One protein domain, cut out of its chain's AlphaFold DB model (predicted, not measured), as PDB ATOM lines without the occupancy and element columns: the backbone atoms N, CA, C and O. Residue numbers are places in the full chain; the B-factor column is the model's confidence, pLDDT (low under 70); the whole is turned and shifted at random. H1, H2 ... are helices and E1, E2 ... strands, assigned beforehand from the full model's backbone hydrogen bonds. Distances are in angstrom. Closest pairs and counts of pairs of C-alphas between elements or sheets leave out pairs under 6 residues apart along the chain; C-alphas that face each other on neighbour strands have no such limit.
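AT A GLANCE: This is residues 310 to 427 of the 448 residues of the protein "Hypothetical protein" of Polarella glacialis (UniProt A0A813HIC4). A strongly twisted sheet of six strands forms the core, with helices H1 and H2 over one face and H3 over the other. The short helix H4 lies off the sheet, and two long links, residues 342 to 353 and 373 to 386, loop away from the strands. The printed part has 118 residues, with four named helices and six named strands along the chain as E1 H1 E2 E3 H2 E4 H3 H4 E5 E6. The sheet's order is E4 E1 E3 E2 E5 E6, antiparallel throughout, and the class is mixed, helices and strands. The whole is compact, with a radius of gyration of the C-alphas of 13.5 A and spans of 37 by 35 by 25 A.

IN THESE COORDINATES: In the sheet, E4 is residues 387 to 390, E1 310 to 313, E3 354 to 359, E2 337 to 341, E5 418 to 421 and E6 424 to 426. E3 is 16.6 A long and E2 11.0 A. C-alpha 310 is at (11.212, -11.447, 44.258) and C-alpha 426 at (24.646, -12.159, 29.272). H1, residues 321 to 330, is 14.5 A long; H2, residues 362 to 372, is 15.3 A and begins at (10.082, -1.652, 41.069). H3 is residues 396 to 403, 10.6 A long, and H4 is residues 407 to 410.

HOW THE PARTS SIT: The sheet is only just strongly twisted, with C-alphas up to 4.4 A off its best plane. Across the neighbour strands E1 and E3, N 312 and O 355 are within hydrogen-bond range at 2.9 A; so are N 389 and O 311 across E4 and E1 at 3.0 A, N 358 and O 339 across E3 and E2 at 2.9 A, N 418 and O 340 across E2 and E5 at 2.8 A, and N 421 and O 424 across E5 and E6 at 2.8 A. E2 and E3 form a hairpin, as do E5 and E6. E1, H1, E2 and E3, H2, E4 are split strand-helix-strand units, two strands running the same way with another strand between them, each with a right-handed crossover. H2 is on the sheet at a height of 8.4 A, over E1 and E3, along the strands at 1 degrees to E1 on the local plane; its closest C-alphas to E3 are Ala 365 and Phe 359, 5.6 A apart. H3 is on the opposite face, at a height of 9.7 A over E2, and its Lys 396 C-alpha is 5.9 A from that of Phe 339, the closest to E2. H1 is on the sheet, its closest C-alphas to E2 being Arg 321 and Tyr 341, 7.9 A apart. H4 is not on it, and is close to but not clearly touching H3. In H1, H2 and H3 every O i to N i+4 pair is within hydrogen-bond range; H4 is too short for such a pair.

THE WHOLE: The two C-alphas farthest apart, those of Gln 347 and Ala 363, are 37.2 A apart. The printed part has no cut. The links E2 to E3 and H2 to E4 are long. The mean pLDDT of the printed part is 92.9, and residue 380 is under 70.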
ATOM      1  N   LEU A 310      12.323 -10.631  43.778       97.62
ATOM      2  CA  LEU A 310      11.212 -11.447  44.258       97.62
ATOM      3  C   LEU A 310      11.586 -12.931  44.293       97.62
ATOM      4  O   LEU A 310      12.374 -13.427  43.487       97.62
ATOM      5  N   MET A 311      10.986 -13.643  45.243       97.75
ATOM      6  CA  MET A 311      11.011 -15.094  45.355       97.75
ATOM      7  C   MET A 311       9.645 -15.637  44.923       97.75
ATOM      8  O   MET A 311       8.660 -15.496  45.652       97.75
ATOM      9  N   LEU A 312       9.589 -16.277  43.756       97.56
ATOM     10  CA  LEU A 312       8.416 -17.032  43.314       97.56
ATOM     11  C   LEU A 312       8.446 -18.407  43.993       97.56
ATOM     12  O   LEU A 312       9.452 -19.109  43.919       97.56
ATOM     13  N   ARG A 313       7.364 -18.798  44.669       96.81
ATOM     14  CA  ARG A 313       7.242 -20.054  45.427       96.81
ATOM     15  C   ARG A 313       6.090 -20.906  44.900       96.81
ATOM     16  O   ARG A 313       5.183 -20.401  44.250       96.81
ATOM     17  N   ASN A 314       6.114 -22.188  45.265       95.56
ATOM     18  CA  ASN A 314       5.155 -23.230  44.881       95.56
ATOM     19  C   ASN A 314       5.190 -23.609  43.391       95.56
ATOM     20  O   ASN A 314       4.219 -24.151  42.870       95.56
ATOM     21  N   ILE A 315       6.328 -23.415  42.723       94.56
ATOM     22  CA  ILE A 315       6.519 -23.839  41.331       94.56
ATOM     23  C   ILE A 315       6.295 -25.376  41.225       94.56
ATOM     24  O   ILE A 315       6.671 -26.129  42.145       94.56
ATOM     25  N   PRO A 316       5.642 -25.881  40.156       93.62
ATOM     26  CA  PRO A 316       5.592 -27.311  39.849       93.62
ATOM     27  C   PRO A 316       7.011 -27.881  39.748       93.62
ATOM     28  O   PRO A 316       7.844 -27.303  39.065       93.62
ATOM     29  N   VAL A 317       7.319 -29.002  40.407       92.81
ATOM     30  CA  VAL A 317       8.719 -29.493  40.496       92.81
ATOM     31  C   VAL A 317       9.311 -29.922  39.146       92.81
ATOM     32  O   VAL A 317      10.525 -29.913  38.976       92.81
ATOM     33  N   THR A 318       8.445 -30.229  38.178       89.88
ATOM     34  CA  THR A 318       8.788 -30.597  36.799       89.88
ATOM     35  C   THR A 318       9.063 -29.402  35.883       89.88
ATOM     36  O   THR A 318       9.482 -29.615  34.751       89.88
ATOM     37  N   PHE A 319       8.816 -28.161  36.323       90.38
ATOM     38  CA  PHE A 319       9.027 -26.975  35.486       90.38
ATOM     39  C   PHE A 319      10.526 -26.749  35.246       90.38
ATOM     40  O   PHE A 319      11.291 -26.539  36.192       90.38
ATOM     41  N   GLY A 320      10.951 -26.783  33.986       92.06
ATOM     42  CA  GLY A 320      12.320 -26.465  33.588       92.06
ATOM     43  C   GLY A 320      12.622 -24.967  33.698       92.06
ATOM     44  O   GLY A 320      11.720 -24.128  33.642       92.06
ATOM     45  N   ARG A 321      13.912 -24.614  33.788       94.56
ATOM     46  CA  ARG A 321      14.368 -23.210  33.784       94.56
ATOM     47  C   ARG A 321      13.843 -22.461  32.560       94.56
ATOM     48  O   ARG A 321      13.320 -21.359  32.681       94.56
ATOM     49  N   ASP A 322      13.942 -23.097  31.401       93.12
ATOM     50  CA  ASP A 322      13.647 -22.455  30.125       93.12
ATOM     51  C   ASP A 322      12.126 -22.446  29.838       93.12
ATOM     52  O   ASP A 322      11.623 -21.521  29.207       93.12
ATOM     53  N   GLN A 323      11.361 -23.379  30.431       92.94
ATOM     54  CA  GLN A 323       9.889 -23.325  30.488       92.94
ATOM     55  C   GLN A 323       9.388 -22.158  31.355       92.94
ATOM     56  O   GLN A 323       8.439 -21.475  30.976       92.94
ATOM     57  N   ALA A 324      10.034 -21.893  32.498       93.38
ATOM     58  CA  ALA A 324       9.706 -20.733  33.328       93.38
ATOM     59  C   ALA A 324       9.945 -19.417  32.567       93.38
ATOM     60  O   ALA A 324       9.070 -18.557  32.548       93.38
ATOM     61  N   LEU A 325      11.081 -19.294  31.869       94.38
ATOM     62  CA  LEU A 325      11.372 -18.139  31.012       94.38
ATOM     63  C   LEU A 325      10.341 -17.973  29.881       94.38
ATOM     64  O   LEU A 325       9.939 -16.848  29.597       94.38
ATOM     65  N   ALA A 326       9.873 -19.070  29.275       93.94
ATOM     66  CA  ALA A 326       8.833 -19.032  28.246       93.94
ATOM     67  C   ALA A 326       7.474 -18.540  28.788       93.94
ATOM     68  O   ALA A 326       6.875 -17.651  28.187       93.94
ATOM     69  N   GLU A 327       7.021 -19.032  29.950       94.06
ATOM     70  CA  GLU A 327       5.825 -18.512  30.645       94.06
ATOM     71  C   GLU A 327       5.962 -17.018  30.986       94.06
ATOM     72  O   GLU A 327       5.010 -16.251  30.834       94.06
ATOM     73  N   PHE A 328       7.144 -16.587  31.440       94.56
ATOM     74  CA  PHE A 328       7.394 -15.188  31.799       94.56
ATOM     75  C   PHE A 328       7.376 -14.289  30.552       94.56
ATOM     76  O   PHE A 328       6.787 -13.205  30.579       94.56
ATOM     77  N   ALA A 329       7.957 -14.746  29.440       93.50
ATOM     78  CA  ALA A 329       7.911 -14.050  28.157       93.50
ATOM     79  C   ALA A 329       6.484 -13.972  27.586       93.50
ATOM     80  O   ALA A 329       6.057 -12.891  27.185       93.50
ATOM     81  N   ALA A 330       5.723 -15.072  27.624       93.44
ATOM     82  CA  ALA A 330       4.337 -15.133  27.147       93.44
ATOM     83  C   ALA A 330       3.390 -14.183  27.903       93.44
ATOM     84  O   ALA A 330       2.412 -13.702  27.337       93.44
ATOM     85  N   ARG A 331       3.702 -13.867  29.168       93.19
ATOM     86  CA  ARG A 331       2.969 -12.893  30.002       93.19
ATOM     87  C   ARG A 331       3.565 -11.477  29.970       93.19
ATOM     88  O   ARG A 331       3.196 -10.644  30.789       93.19
ATOM     89  N   GLY A 332       4.477 -11.194  29.037       92.88
ATOM     90  CA  GLY A 332       5.020  -9.853  28.786       92.88
ATOM     91  C   GLY A 332       6.252  -9.455  29.611       92.88
ATOM     92  O   GLY A 332       6.777  -8.362  29.417       92.88
ATOM     93  N   PHE A 333       6.775 -10.322  30.485       93.94
ATOM     94  CA  PHE A 333       7.921 -10.005  31.354       93.94
ATOM     95  C   PHE A 333       9.296 -10.270  30.714       93.94
ATOM     96  O   PHE A 333      10.315 -10.013  31.352       93.94
ATOM     97  N   GLY A 334       9.353 -10.758  29.469       88.38
ATOM     98  CA  GLY A 334      10.570 -11.302  28.836       88.38
ATOM     99  C   GLY A 334      11.784 -10.363  28.732       88.38
ATOM    100  O   GLY A 334      12.901 -10.840  28.553       88.38
ATOM    101  N   SER A 335      11.598  -9.046  28.871       91.69
ATOM    102  CA  SER A 335      12.677  -8.042  28.925       91.69
ATOM    103  C   SER A 335      12.710  -7.220  30.224       91.69
ATOM    104  O   SER A 335      13.542  -6.319  30.356       91.69
ATOM    105  N   ALA A 336      11.830  -7.525  31.185       93.56
ATOM    106  CA  ALA A 336      11.650  -6.764  32.423       93.56
ATOM    107  C   ALA A 336      12.590  -7.207  33.563       93.56
ATOM    108  O   ALA A 336      12.935  -6.405  34.437       93.56
ATOM    109  N   TYR A 337      13.013  -8.477  33.557       95.62
ATOM    110  CA  TYR A 337      13.975  -9.022  34.516       95.62
ATOM    111  C   TYR A 337      15.425  -8.938  34.016       95.62
ATOM    112  O   TYR A 337      15.710  -9.063  32.826       95.62
ATOM    113  N   ASP A 338      16.357  -8.745  34.951       96.56
ATOM    114  CA  ASP A 338      17.801  -8.633  34.698       96.56
ATOM    115  C   ASP A 338      18.638  -9.725  35.400       96.56
ATOM    116  O   ASP A 338      19.831  -9.878  35.120       96.56
ATOM    117  N   PHE A 339      18.006 -10.533  36.257       97.62
ATOM    118  CA  PHE A 339      18.558 -11.739  36.872       97.62
ATOM    119  C   PHE A 339      17.448 -12.781  37.088       97.62
ATOM    120  O   PHE A 339      16.357 -12.438  37.548       97.62
ATOM    121  N   PHE A 340      17.740 -14.056  36.819       97.75
ATOM    122  CA  PHE A 340      16.851 -15.186  37.110       97.75
ATOM    123  C   PHE A 340      17.628 -16.384  37.658       97.75
ATOM    124  O   PHE A 340      18.688 -16.730  37.143       97.75
ATOM    125  N   TYR A 341      17.074 -17.081  38.648       97.69
ATOM    126  CA  TYR A 341      17.621 -18.349  39.117       97.69
ATOM    127  C   TYR A 341      16.525 -19.311  39.580       97.69
ATOM    128  O   TYR A 341      15.780 -19.014  40.515       97.69
ATOM    129  N   LEU A 342      16.486 -20.493  38.962       97.12
ATOM    130  CA  LEU A 342      15.670 -21.635  39.369       97.12
ATOM    131  C   LEU A 342      16.599 -22.734  39.924       97.12
ATOM    132  O   LEU A 342      17.238 -23.430  39.137       97.12
ATOM    133  N   PRO A 343      16.706 -22.911  41.253       95.38
ATOM    134  CA  PRO A 343      17.458 -24.012  41.847       95.38
ATOM    135  C   PRO A 343      16.882 -25.380  41.463       95.38
ATOM    136  O   PRO A 343      15.693 -25.643  41.660       95.38
ATOM    137  N   ILE A 344      17.751 -26.275  40.994       93.50
ATOM    138  CA  ILE A 344      17.429 -27.655  40.609       93.50
ATOM    139  C   ILE A 344      18.160 -28.635  41.537       93.50
ATOM    140  O   ILE A 344      19.294 -28.384  41.947       93.50
ATOM    141  N   ASP A 345      17.511 -29.746  41.893       90.50
ATOM    142  CA  ASP A 345      18.171 -30.862  42.572       90.50
ATOM    143  C   ASP A 345      18.934 -31.713  41.549       90.50
ATOM    144  O   ASP A 345      18.336 -32.480  40.789       90.50
ATOM    145  N   PHE A 346      20.263 -31.599  41.570       85.69
ATOM    146  CA  PHE A 346      21.190 -32.309  40.682       85.69
ATOM    147  C   PHE A 346      21.016 -33.840  40.685       85.69
ATOM    148  O   PHE A 346      21.422 -34.492  39.733       85.69
ATOM    149  N   GLN A 347      20.412 -34.429  41.729       85.75
ATOM    150  CA  GLN A 347      20.140 -35.874  41.791       85.75
ATOM    151  C   GLN A 347      18.879 -36.301  41.027       85.75
ATOM    152  O   GLN A 347      18.699 -37.489  40.779       85.75
ATOM    153  N   THR A 348      17.969 -35.370  40.715       87.38
ATOM    154  CA  THR A 348      16.639 -35.707  40.167       87.38
ATOM    155  C   THR A 348      16.224 -34.877  38.954       87.38
ATOM    156  O   THR A 348      15.168 -35.146  38.390       87.38
ATOM    157  N   GLY A 349      16.973 -33.829  38.595       86.69
ATOM    158  CA  GLY A 349      16.622 -32.888  37.521       86.69
ATOM    159  C   GLY A 349      15.422 -31.974  37.818       86.69
ATOM    160  O   GLY A 349      15.149 -31.058  37.049       86.69
ATOM    161  N   ASN A 350      14.720 -32.173  38.939       92.00
ATOM    162  CA  ASN A 350      13.536 -31.402  39.318       92.00
ATOM    163  C   ASN A 350      13.915 -30.105  40.051       92.00
ATOM    164  O   ASN A 350      14.876 -30.073  40.826       92.00
ATOM    165  N   ASN A 351      13.130 -29.040  39.869       94.56
ATOM    166  CA  ASN A 351      13.333 -27.794  40.607       94.56
ATOM    167  C   ASN A 351      12.906 -27.911  42.083       94.56
ATOM    168  O   ASN A 351      12.058 -28.726  42.454       94.56
ATOM    169  N   LEU A 352      13.470 -27.053  42.939       93.88
ATOM    170  CA  LEU A 352      13.195 -27.050  44.384       93.88
ATOM    171  C   LEU A 352      11.846 -26.400  44.777       93.88
ATOM    172  O   LEU A 352      11.595 -26.169  45.961       93.88
ATOM    173  N   GLY A 353      10.969 -26.098  43.816       94.56
ATOM    174  CA  GLY A 353       9.651 -25.496  44.031       94.56
ATOM    175  C   GLY A 353       9.658 -23.979  44.245       94.56
ATOM    176  O   GLY A 353       8.636 -23.425  44.660       94.56
ATOM    177  N   TYR A 354      10.778 -23.301  43.992       97.12
ATOM    178  CA  TYR A 354      10.908 -21.846  44.078       97.12
ATOM    179  C   TYR A 354      11.973 -21.310  43.114       97.12
ATOM    180  O   TYR A 354      12.865 -22.055  42.715       97.12
ATOM    181  N   ALA A 355      11.902 -20.020  42.784       97.50
ATOM    182  CA  ALA A 355      12.878 -19.293  41.973       97.50
ATOM    183  C   ALA A 355      13.109 -17.876  42.520       97.50
ATOM    184  O   ALA A 355      12.273 -17.346  43.256       97.50
ATOM    185  N   PHE A 356      14.217 -17.252  42.124       98.06
ATOM    186  CA  PHE A 356      14.515 -15.840  42.370       98.06
ATOM    187  C   PHE A 356      14.551 -15.070  41.050       98.06
ATOM    188  O   PHE A 356      15.137 -15.545  40.077       98.06
ATOM    189  N   ILE A 357      13.942 -13.888  41.024       97.81
ATOM    190  CA  ILE A 357      13.859 -13.012  39.849       97.81
ATOM    191  C   ILE A 357      14.172 -11.590  40.317       97.81
ATOM    192  O   ILE A 357      13.578 -11.147  41.299       97.81
ATOM    193  N   ASN A 358      15.077 -10.873  39.645       97.50
ATOM    194  CA  ASN A 358      15.252  -9.432  39.846       97.50
ATOM    195  C   ASN A 358      14.737  -8.656  38.634       97.50
ATOM    196  O   ASN A 358      15.022  -9.029  37.496       97.50
ATOM    197  N   PHE A 359      14.012  -7.573  38.893       96.75
ATOM    198  CA  PHE A 359      13.479  -6.664  37.887       96.75
ATOM    199  C   PHE A 359      14.303  -5.383  37.803       96.75
ATOM    200  O   PHE A 359      14.801  -4.879  38.813       96.75
ATOM    201  N   ALA A 360      14.400  -4.828  36.593       93.25
ATOM    202  CA  ALA A 360      15.099  -3.568  36.353       93.25
ATOM    203  C   ALA A 360      14.354  -2.345  36.934       93.25
ATOM    204  O   ALA A 360      14.953  -1.284  37.105       93.25
ATOM    205  N   LYS A 361      13.054  -2.482  37.243       93.69
ATOM    206  CA  LYS A 361      12.214  -1.455  37.877       93.69
ATOM    207  C   LYS A 361      11.334  -2.069  38.963       93.69
ATOM    208  O   LYS A 361      10.868  -3.196  38.821       93.69
ATOM    209  N   VAL A 362      11.021  -1.280  39.992       94.50
ATOM    210  CA  VAL A 362      10.082  -1.652  41.069       94.50
ATOM    211  C   VAL A 362       8.681  -1.933  40.506       94.50
ATOM    212  O   VAL A 362       8.115  -2.983  40.774       94.50
ATOM    213  N   ALA A 363       8.173  -1.069  39.619       94.19
ATOM    214  CA  ALA A 363       6.861  -1.249  38.986       94.19
ATOM    215  C   ALA A 363       6.733  -2.568  38.193       94.19
ATOM    216  O   ALA A 363       5.672  -3.188  38.195       94.19
ATOM    217  N   ASP A 364       7.818  -3.024  37.557       94.75
ATOM    218  CA  ASP A 364       7.838  -4.297  36.831       94.75
ATOM    219  C   ASP A 364       7.793  -5.494  37.815       94.75
ATOM    220  O   ASP A 364       7.141  -6.501  37.536       94.75
ATOM    221  N   ALA A 365       8.413  -5.362  38.999       95.31
ATOM    222  CA  ALA A 365       8.320  -6.342  40.084       95.31
ATOM    223  C   ALA A 365       6.919  -6.382  40.718       95.31
ATOM    224  O   ALA A 365       6.384  -7.462  40.968       95.31
ATOM    225  N   ASP A 366       6.294  -5.230  40.959       94.88
ATOM    226  CA  ASP A 366       4.954  -5.172  41.552       94.88
ATOM    227  C   ASP A 366       3.880  -5.687  40.589       94.88
ATOM    228  O   ASP A 366       2.985  -6.424  41.009       94.88
ATOM    229  N   HIS A 367       4.022  -5.416  39.287       95.38
ATOM    230  CA  HIS A 367       3.206  -6.052  38.252       95.38
ATOM    231  C   HIS A 367       3.411  -7.576  38.229       95.38
ATOM    232  O   HIS A 367       2.439  -8.327  38.252       95.38
ATOM    233  N   PHE A 368       4.656  -8.064  38.294       96.50
ATOM    234  CA  PHE A 368       4.908  -9.506  38.402       96.50
ATOM    235  C   PHE A 368       4.279 -10.108  39.670       96.50
ATOM    236  O   PHE A 368       3.714 -11.203  39.633       96.50
ATOM    237  N   ARG A 369       4.320  -9.390  40.800       95.69
ATOM    238  CA  ARG A 369       3.681  -9.827  42.046       95.69
ATOM    239  C   ARG A 369       2.176  -9.997  41.865       95.69
ATOM    240  O   ARG A 369       1.664 -11.048  42.242       95.69
ATOM    241  N   THR A 370       1.480  -9.021  41.282       95.62
ATOM    242  CA  THR A 370       0.024  -9.109  41.081       95.62
ATOM    243  C   THR A 370      -0.370 -10.146  40.027       95.62
ATOM    244  O   THR A 370      -1.399 -10.793  40.198       95.62
ATOM    245  N   THR A 371       0.451 -10.388  38.997       95.38
ATOM    246  CA  THR A 371       0.188 -11.440  37.992       95.38
ATOM    247  C   THR A 371       0.405 -12.867  38.517       95.38
ATOM    248  O   THR A 371      -0.330 -13.772  38.121       95.38
ATOM    249  N   TYR A 372       1.407 -13.103  39.376       95.50
ATOM    250  CA  TYR A 372       1.782 -14.462  39.812       95.50
ATOM    251  C   TYR A 372       1.289 -14.845  41.214       95.50
ATOM    252  O   TYR A 372       1.271 -16.032  41.549       95.50
ATOM    253  N   GLN A 373       0.871 -13.890  42.047       95.62
ATOM    254  CA  GLN A 373       0.259 -14.194  43.340       95.62
ATOM    255  C   GLN A 373      -1.121 -14.838  43.132       95.62
ATOM    256  O   GLN A 373      -2.031 -14.211  42.604       95.62
ATOM    257  N   GLY A 374      -1.291 -16.090  43.566       92.62
ATOM    258  CA  GLY A 374      -2.543 -16.828  43.360       92.62
ATOM    259  C   GLY A 374      -2.652 -17.542  42.003       92.62
ATOM    260  O   GLY A 374      -3.661 -18.193  41.742       92.62
ATOM    261  N   LEU A 375      -1.618 -17.485  41.157       92.50
ATOM    262  CA  LEU A 375      -1.613 -18.120  39.837       92.50
ATOM    263  C   LEU A 375      -1.275 -19.620  39.914       92.50
ATOM    264  O   LEU A 375      -0.220 -20.000  40.420       92.50
ATOM    265  N   ALA A 376      -2.107 -20.482  39.330       91.94
ATOM    266  CA  ALA A 376      -1.700 -21.848  38.996       91.94
ATOM    267  C   ALA A 376      -0.919 -21.848  37.667       91.94
ATOM    268  O   ALA A 376      -1.419 -21.351  36.658       91.94
ATOM    269  N   LEU A 377       0.301 -22.395  37.660       87.12
ATOM    270  CA  LEU A 377       1.074 -22.586  36.425       87.12
ATOM    271  C   LEU A 377       0.571 -23.827  35.678       87.12
ATOM    272  O   LEU A 377       0.327 -24.864  36.298       87.12
ATOM    273  N   ALA A 378       0.460 -23.730  34.352       79.19
ATOM    274  CA  ALA A 378       0.016 -24.823  33.495       79.19
ATOM    275  C   ALA A 378       1.078 -25.939  33.437       79.19
ATOM    276  O   ALA A 378       2.021 -25.886  32.653       79.19
ATOM    277  N   ALA A 379       0.938 -26.942  34.305       75.00
ATOM    278  CA  ALA A 379       1.785 -28.130  34.347       75.00
ATOM    279  C   ALA A 379       0.922 -29.374  34.593       75.00
ATOM    280  O   ALA A 379       0.185 -29.422  35.580       75.00
ATOM    281  N   ASP A 380       1.079 -30.393  33.743       65.19
ATOM    282  CA  ASP A 380       0.160 -31.521  33.476       65.19
ATOM    283  C   ASP A 380      -0.471 -32.218  34.695       65.19
ATOM    284  O   ASP A 380      -1.520 -32.850  34.591       65.19
ATOM    285  N   ARG A 381       0.192 -32.164  35.856       74.19
ATOM    286  CA  ARG A 381      -0.218 -32.846  37.097       74.19
ATOM    287  C   ARG A 381      -0.145 -31.965  38.351       74.19
ATOM    288  O   ARG A 381      -0.210 -32.490  39.463       74.19
ATOM    289  N   SER A 382       0.018 -30.643  38.224       80.56
ATOM    290  CA  SER A 382       0.228 -29.751  39.375       80.56
ATOM    291  C   SER A 382      -0.951 -28.819  39.647       80.56
ATOM    292  O   SER A 382      -1.204 -27.882  38.905       80.56
ATOM    293  N   LYS A 383      -1.610 -29.011  40.796       87.38
ATOM    294  CA  LYS A 383      -2.599 -28.069  41.357       87.38
ATOM    295  C   LYS A 383      -1.955 -27.009  42.267       87.38
ATOM    296  O   LYS A 383      -2.614 -26.468  43.153       87.38
ATOM    297  N   LYS A 384      -0.645 -26.768  42.133       89.50
ATOM    298  CA  LYS A 384       0.072 -25.814  42.987       89.50
ATOM    299  C   LYS A 384      -0.237 -24.381  42.565       89.50
ATOM    300  O   LYS A 384      -0.075 -24.022  41.403       89.50
ATOM    301  N   VAL A 385      -0.606 -23.567  43.546       93.38
ATOM    302  CA  VAL A 385      -0.847 -22.134  43.389       93.38
ATOM    303  C   VAL A 385       0.399 -21.361  43.814       93.38
ATOM    304  O   VAL A 385       0.912 -21.565  44.922       93.38
ATOM    305  N   CYS A 386       0.891 -20.496  42.933       95.69
ATOM    306  CA  CYS A 386       2.075 -19.679  43.146       95.69
ATOM    307  C   CYS A 386       1.865 -18.649  44.258       95.69
ATOM    308  O   CYS A 386       0.793 -18.059  44.408       95.69
ATOM    309  N   ALA A 387       2.932 -18.419  45.021       96.19
ATOM    310  CA  ALA A 387       2.997 -17.373  46.031       96.19
ATOM    311  C   ALA A 387       4.277 -16.556  45.831       96.19
ATOM    312  O   ALA A 387       5.358 -17.127  45.675       96.19
ATOM    313  N   VAL A 388       4.162 -15.233  45.843       96.88
ATOM    314  CA  VAL A 388       5.275 -14.307  45.618       96.88
ATOM    315  C   VAL A 388       5.673 -13.665  46.945       96.88
ATOM    316  O   VAL A 388       4.827 -13.187  47.696       96.88
ATOM    317  N   ALA A 389       6.970 -13.660  47.245       96.06
ATOM    318  CA  ALA A 389       7.527 -13.049  48.450       96.06
ATOM    319  C   ALA A 389       8.724 -12.146  48.117       96.06
ATOM    320  O   ALA A 389       9.371 -12.308  47.083       96.06
ATOM    321  N   ASN A 390       9.060 -11.225  49.018       96.06
ATOM    322  CA  ASN A 390      10.295 -10.445  48.927       96.06
ATOM    323  C   ASN A 390      11.509 -11.388  49.072       96.06
ATOM    324  O   ASN A 390      11.552 -12.192  50.007       96.06
ATOM    325  N   ALA A 391      12.505 -11.299  48.187       95.19
ATOM    326  CA  ALA A 391      13.746 -12.058  48.354       95.19
ATOM    327  C   ALA A 391      14.653 -11.422  49.425       95.19
ATOM    328  O   ALA A 391      14.721 -10.200  49.545       95.19
ATOM    329  N   THR A 392      15.397 -12.237  50.180       94.19
ATOM    330  CA  THR A 392      16.329 -11.747  51.219       94.19
ATOM    331  C   THR A 392      17.516 -10.974  50.633       94.19
ATOM    332  O   THR A 392      18.022 -10.054  51.263       94.19
ATOM    333  N   THR A 393      17.966 -11.337  49.427       93.44
ATOM    334  CA  THR A 393      19.016 -10.614  48.692       93.44
ATOM    335  C   THR A 393      18.356  -9.738  47.631       93.44
ATOM    336  O   THR A 393      17.741 -10.268  46.709       93.44
ATOM    337  N   GLN A 394      18.469  -8.416  47.778       95.50
ATOM    338  CA  GLN A 394      17.891  -7.424  46.865       95.50
ATOM    339  C   GLN A 394      18.919  -6.893  45.853       95.50
ATOM    340  O   GLN A 394      20.111  -6.795  46.160       95.50
ATOM    341  N   SER A 395      18.426  -6.479  44.681       94.06
ATOM    342  CA  SER A 395      19.154  -6.046  43.476       94.06
ATOM    343  C   SER A 395      19.922  -7.139  42.715       94.06
ATOM    344  O   SER A 395      20.431  -8.112  43.285       94.06
ATOM    345  N   LYS A 396      20.082  -6.914  41.405       95.31
ATOM    346  CA  LYS A 396      20.936  -7.688  40.491       95.31
ATOM    347  C   LYS A 396      22.350  -7.908  41.038       95.31
ATOM    348  O   LYS A 396      22.825  -9.039  41.055       95.31
ATOM    349  N   MET A 397      23.014  -6.842  41.494       94.62
ATOM    350  CA  MET A 397      24.437  -6.873  41.861       94.62
ATOM    351  C   MET A 397      24.697  -7.771  43.076       94.62
ATOM    352  O   MET A 397      25.543  -8.660  43.005       94.62
ATOM    353  N   SER A 398      23.908  -7.628  44.145       95.44
ATOM    354  CA  SER A 398      24.026  -8.474  45.341       95.44
ATOM    355  C   SER A 398      23.774  -9.955  45.041       95.44
ATOM    356  O   SER A 398      24.473 -10.821  45.566       95.44
ATOM    357  N   ASN A 399      22.799 -10.259  44.174       96.12
ATOM    358  CA  ASN A 399      22.540 -11.631  43.732       96.12
ATOM    359  C   ASN A 399      23.714 -12.175  42.899       96.12
ATOM    360  O   ASN A 399      24.182 -13.286  43.148       96.12
ATOM    361  N   VAL A 400      24.255 -11.383  41.971       96.25
ATOM    362  CA  VAL A 400      25.440 -11.751  41.182       96.25
ATOM    363  C   VAL A 400      26.660 -12.031  42.069       96.25
ATOM    364  O   VAL A 400      27.297 -13.071  41.899       96.25
ATOM    365  N   ASP A 401      26.966 -11.179  43.052       94.62
ATOM    366  CA  ASP A 401      28.116 -11.378  43.947       94.62
ATOM    367  C   ASP A 401      27.949 -12.546  44.932       94.62
ATOM    368  O   ASP A 401      28.936 -13.210  45.281       94.62
ATOM    369  N   TYR A 402      26.707 -12.853  45.319       93.06
ATOM    370  CA  TYR A 402      26.369 -14.071  46.057       93.06
ATOM    371  C   TYR A 402      26.612 -15.325  45.203       93.06
ATOM    372  O   TYR A 402      27.305 -16.252  45.634       93.06
ATOM    373  N   TYR A 403      26.086 -15.358  43.973       95.19
ATOM    374  CA  TYR A 403      26.119 -16.564  43.147       95.19
ATOM    375  C   TYR A 403      27.444 -16.808  42.419       95.19
ATOM    376  O   TYR A 403      27.839 -17.968  42.334       95.19
ATOM    377  N   ARG A 404      28.199 -15.781  41.996       93.19
ATOM    378  CA  ARG A 404      29.502 -15.958  41.300       93.19
ATOM    379  C   ARG A 404      30.531 -16.758  42.108       93.19
ATOM    380  O   ARG A 404      31.468 -17.305  41.547       93.19
ATOM    381  N   ASN A 405      30.370 -16.796  43.432       90.25
ATOM    382  CA  ASN A 405      31.241 -17.502  44.374       90.25
ATOM    383  C   ASN A 405      30.590 -18.784  44.941       90.25
ATOM    384  O   ASN A 405      31.160 -19.434  45.822       90.25
ATOM    385  N   SER A 406      29.388 -19.134  44.475       91.38
ATOM    386  CA  SER A 406      28.622 -20.296  44.923       91.38
ATOM    387  C   SER A 406      29.058 -21.564  44.178       91.38
ATOM    388  O   SER A 406      29.258 -21.500  42.965       91.38
ATOM    389  N   PRO A 407      29.131 -22.737  44.845       89.75
ATOM    390  CA  PRO A 407      29.465 -24.017  44.212       89.75
ATOM    391  C   PRO A 407      28.672 -24.360  42.946       89.75
ATOM    392  O   PRO A 407      29.178 -25.098  42.110       89.75
ATOM    393  N   VAL A 408      27.455 -23.822  42.785       90.31
ATOM    394  CA  VAL A 408      26.631 -24.039  41.584       90.31
ATOM    395  C   VAL A 408      27.328 -23.602  40.290       90.31
ATOM    396  O   VAL A 408      27.058 -24.199  39.263       90.31
ATOM    397  N   MET A 409      28.262 -22.641  40.343       91.44
ATOM    398  CA  MET A 409      29.010 -22.156  39.170       91.44
ATOM    399  C   MET A 409      30.080 -23.135  38.649       91.44
ATOM    400  O   MET A 409      30.692 -22.871  37.618       91.44
ATOM    401  N   ASN A 410      30.318 -24.244  39.360       89.50
ATOM    402  CA  ASN A 410      31.188 -25.343  38.922       89.50
ATOM    403  C   ASN A 410      30.386 -26.497  38.272       89.50
ATOM    404  O   ASN A 410      30.905 -27.608  38.160       89.50
ATOM    405  N   MET A 411      29.116 -26.272  37.922       89.06
ATOM    406  CA  MET A 411      28.235 -27.267  37.301       89.06
ATOM    407  C   MET A 411      28.076 -26.996  35.797       89.06
ATOM    408  O   MET A 411      28.721 -26.125  35.218       89.06
ATOM    409  N   GLU A 412      27.205 -27.760  35.143       89.31
ATOM    410  CA  GLU A 412      26.751 -27.457  33.788       89.31
ATOM    411  C   GLU A 412      25.896 -26.183  33.752       89.31
ATOM    412  O   GLU A 412      25.119 -25.897  34.668       89.31
ATOM    413  N   GLU A 413      25.957 -25.460  32.633       90.75
ATOM    414  CA  GLU A 413      25.309 -24.154  32.480       90.75
ATOM    415  C   GLU A 413      23.774 -24.192  32.631       90.75
ATOM    416  O   GLU A 413      23.156 -23.174  32.940       90.75
ATOM    417  N   GLN A 414      23.130 -25.357  32.472       89.88
ATOM    418  CA  GLN A 414      21.695 -25.524  32.742       89.88
ATOM    419  C   GLN A 414      21.314 -25.259  34.212       89.88
ATOM    420  O   GLN A 414      20.206 -24.800  34.489       89.88
ATOM    421  N   TYR A 415      22.248 -25.468  35.143       92.25
ATOM    422  CA  TYR A 415      22.060 -25.222  36.574       92.25
ATOM    423  C   TYR A 415      22.426 -23.798  37.003       92.25
ATOM    424  O   TYR A 415      22.159 -23.413  38.144       92.25
ATOM    425  N   HIS A 416      23.057 -23.017  36.124       94.44
ATOM    426  CA  HIS A 416      23.544 -21.692  36.478       94.44
ATOM    427  C   HIS A 416      22.402 -20.664  36.577       94.44
ATOM    428  O   HIS A 416      21.456 -20.698  35.777       94.44
ATOM    429  N   PRO A 417      22.494 -19.714  37.530       96.69
ATOM    430  CA  PRO A 417      21.721 -18.484  37.478       96.69
ATOM    431  C   PRO A 417      22.042 -17.710  36.197       96.69
ATOM    432  O   PRO A 417      23.162 -17.745  35.687       96.69
ATOM    433  N   LEU A 418      21.050 -16.994  35.689       96.88
ATOM    434  CA  LEU A 418      21.125 -16.224  34.458       96.88
ATOM    435  C   LEU A 418      21.130 -14.729  34.763       96.88
ATOM    436  O   LEU A 418      20.401 -14.249  35.632       96.88
ATOM    437  N   VAL A 419      21.932 -13.997  33.998       96.88
ATOM    438  CA  VAL A 419      21.969 -12.535  33.979       96.88
ATOM    439  C   VAL A 419      21.453 -12.076  32.624       96.88
ATOM    440  O   VAL A 419      21.779 -12.672  31.598       96.88
ATOM    441  N   PHE A 420      20.665 -11.008  32.613       95.94
ATOM    442  CA  PHE A 420      20.159 -10.383  31.396       95.94
ATOM    443  C   PHE A 420      20.492  -8.894  31.396       95.94
ATOM    444  O   PHE A 420      20.659  -8.261  32.442       95.94
ATOM    445  N   GLU A 421      20.570  -8.317  30.208       93.06
ATOM    446  CA  GLU A 421      20.639  -6.879  30.008       93.06
ATOM    447  C   GLU A 421      19.727  -6.513  28.840       93.06
ATOM    448  O   GLU A 421      19.888  -7.030  27.736       93.06
ATOM    449  N   LYS A 422      18.722  -5.665  29.102       86.94
ATOM    450  CA  LYS A 422      17.697  -5.260  28.118       86.94
ATOM    451  C   LYS A 422      16.996  -6.471  27.459       86.94
ATOM    452  O   LYS A 422      16.721  -6.462  26.266       86.94
ATOM    453  N   GLY A 423      16.752  -7.531  28.239       86.69
ATOM    454  CA  GLY A 423      16.192  -8.814  27.784       86.69
ATOM    455  C   GLY A 423      17.189  -9.791  27.142       86.69
ATOM    456  O   GLY A 423      16.885 -10.975  27.022       86.69
ATOM    457  N   VAL A 424      18.403  -9.358  26.784       92.25
ATOM    458  CA  VAL A 424      19.425 -10.232  26.187       92.25
ATOM    459  C   VAL A 424      20.225 -10.929  27.287       92.25
ATOM    460  O   VAL A 424      20.810 -10.266  28.146       92.25
ATOM    461  N   ARG A 425      20.277 -12.266  27.258       94.00
ATOM    462  CA  ARG A 425      21.089 -13.085  28.175       94.00
ATOM    463  C   ARG A 425      22.573 -12.734  28.039       94.00
ATOM    464  O   ARG A 425      23.111 -12.739  26.938       94.00
ATOM    465  N   GLN A 426      23.222 -12.473  29.168       95.12
ATOM    466  CA  GLN A 426      24.646 -12.159  29.272       95.12
ATOM    467  C   GLN A 426      25.418 -13.335  29.896       95.12
ATOM    468  O   GLN A 426      24.834 -14.095  30.677       95.12
ATOM    469  N   PRO A 427      26.721 -13.494  29.599       93.88
ATOM    470  CA  PRO A 427      27.568 -14.444  30.312       93.88
ATOM    471  C   PRO A 427      27.636 -14.085  31.802       93.88
ATOM    472  O   PRO A 427      27.715 -12.911  32.173       93.88
TER     473      PRO A 427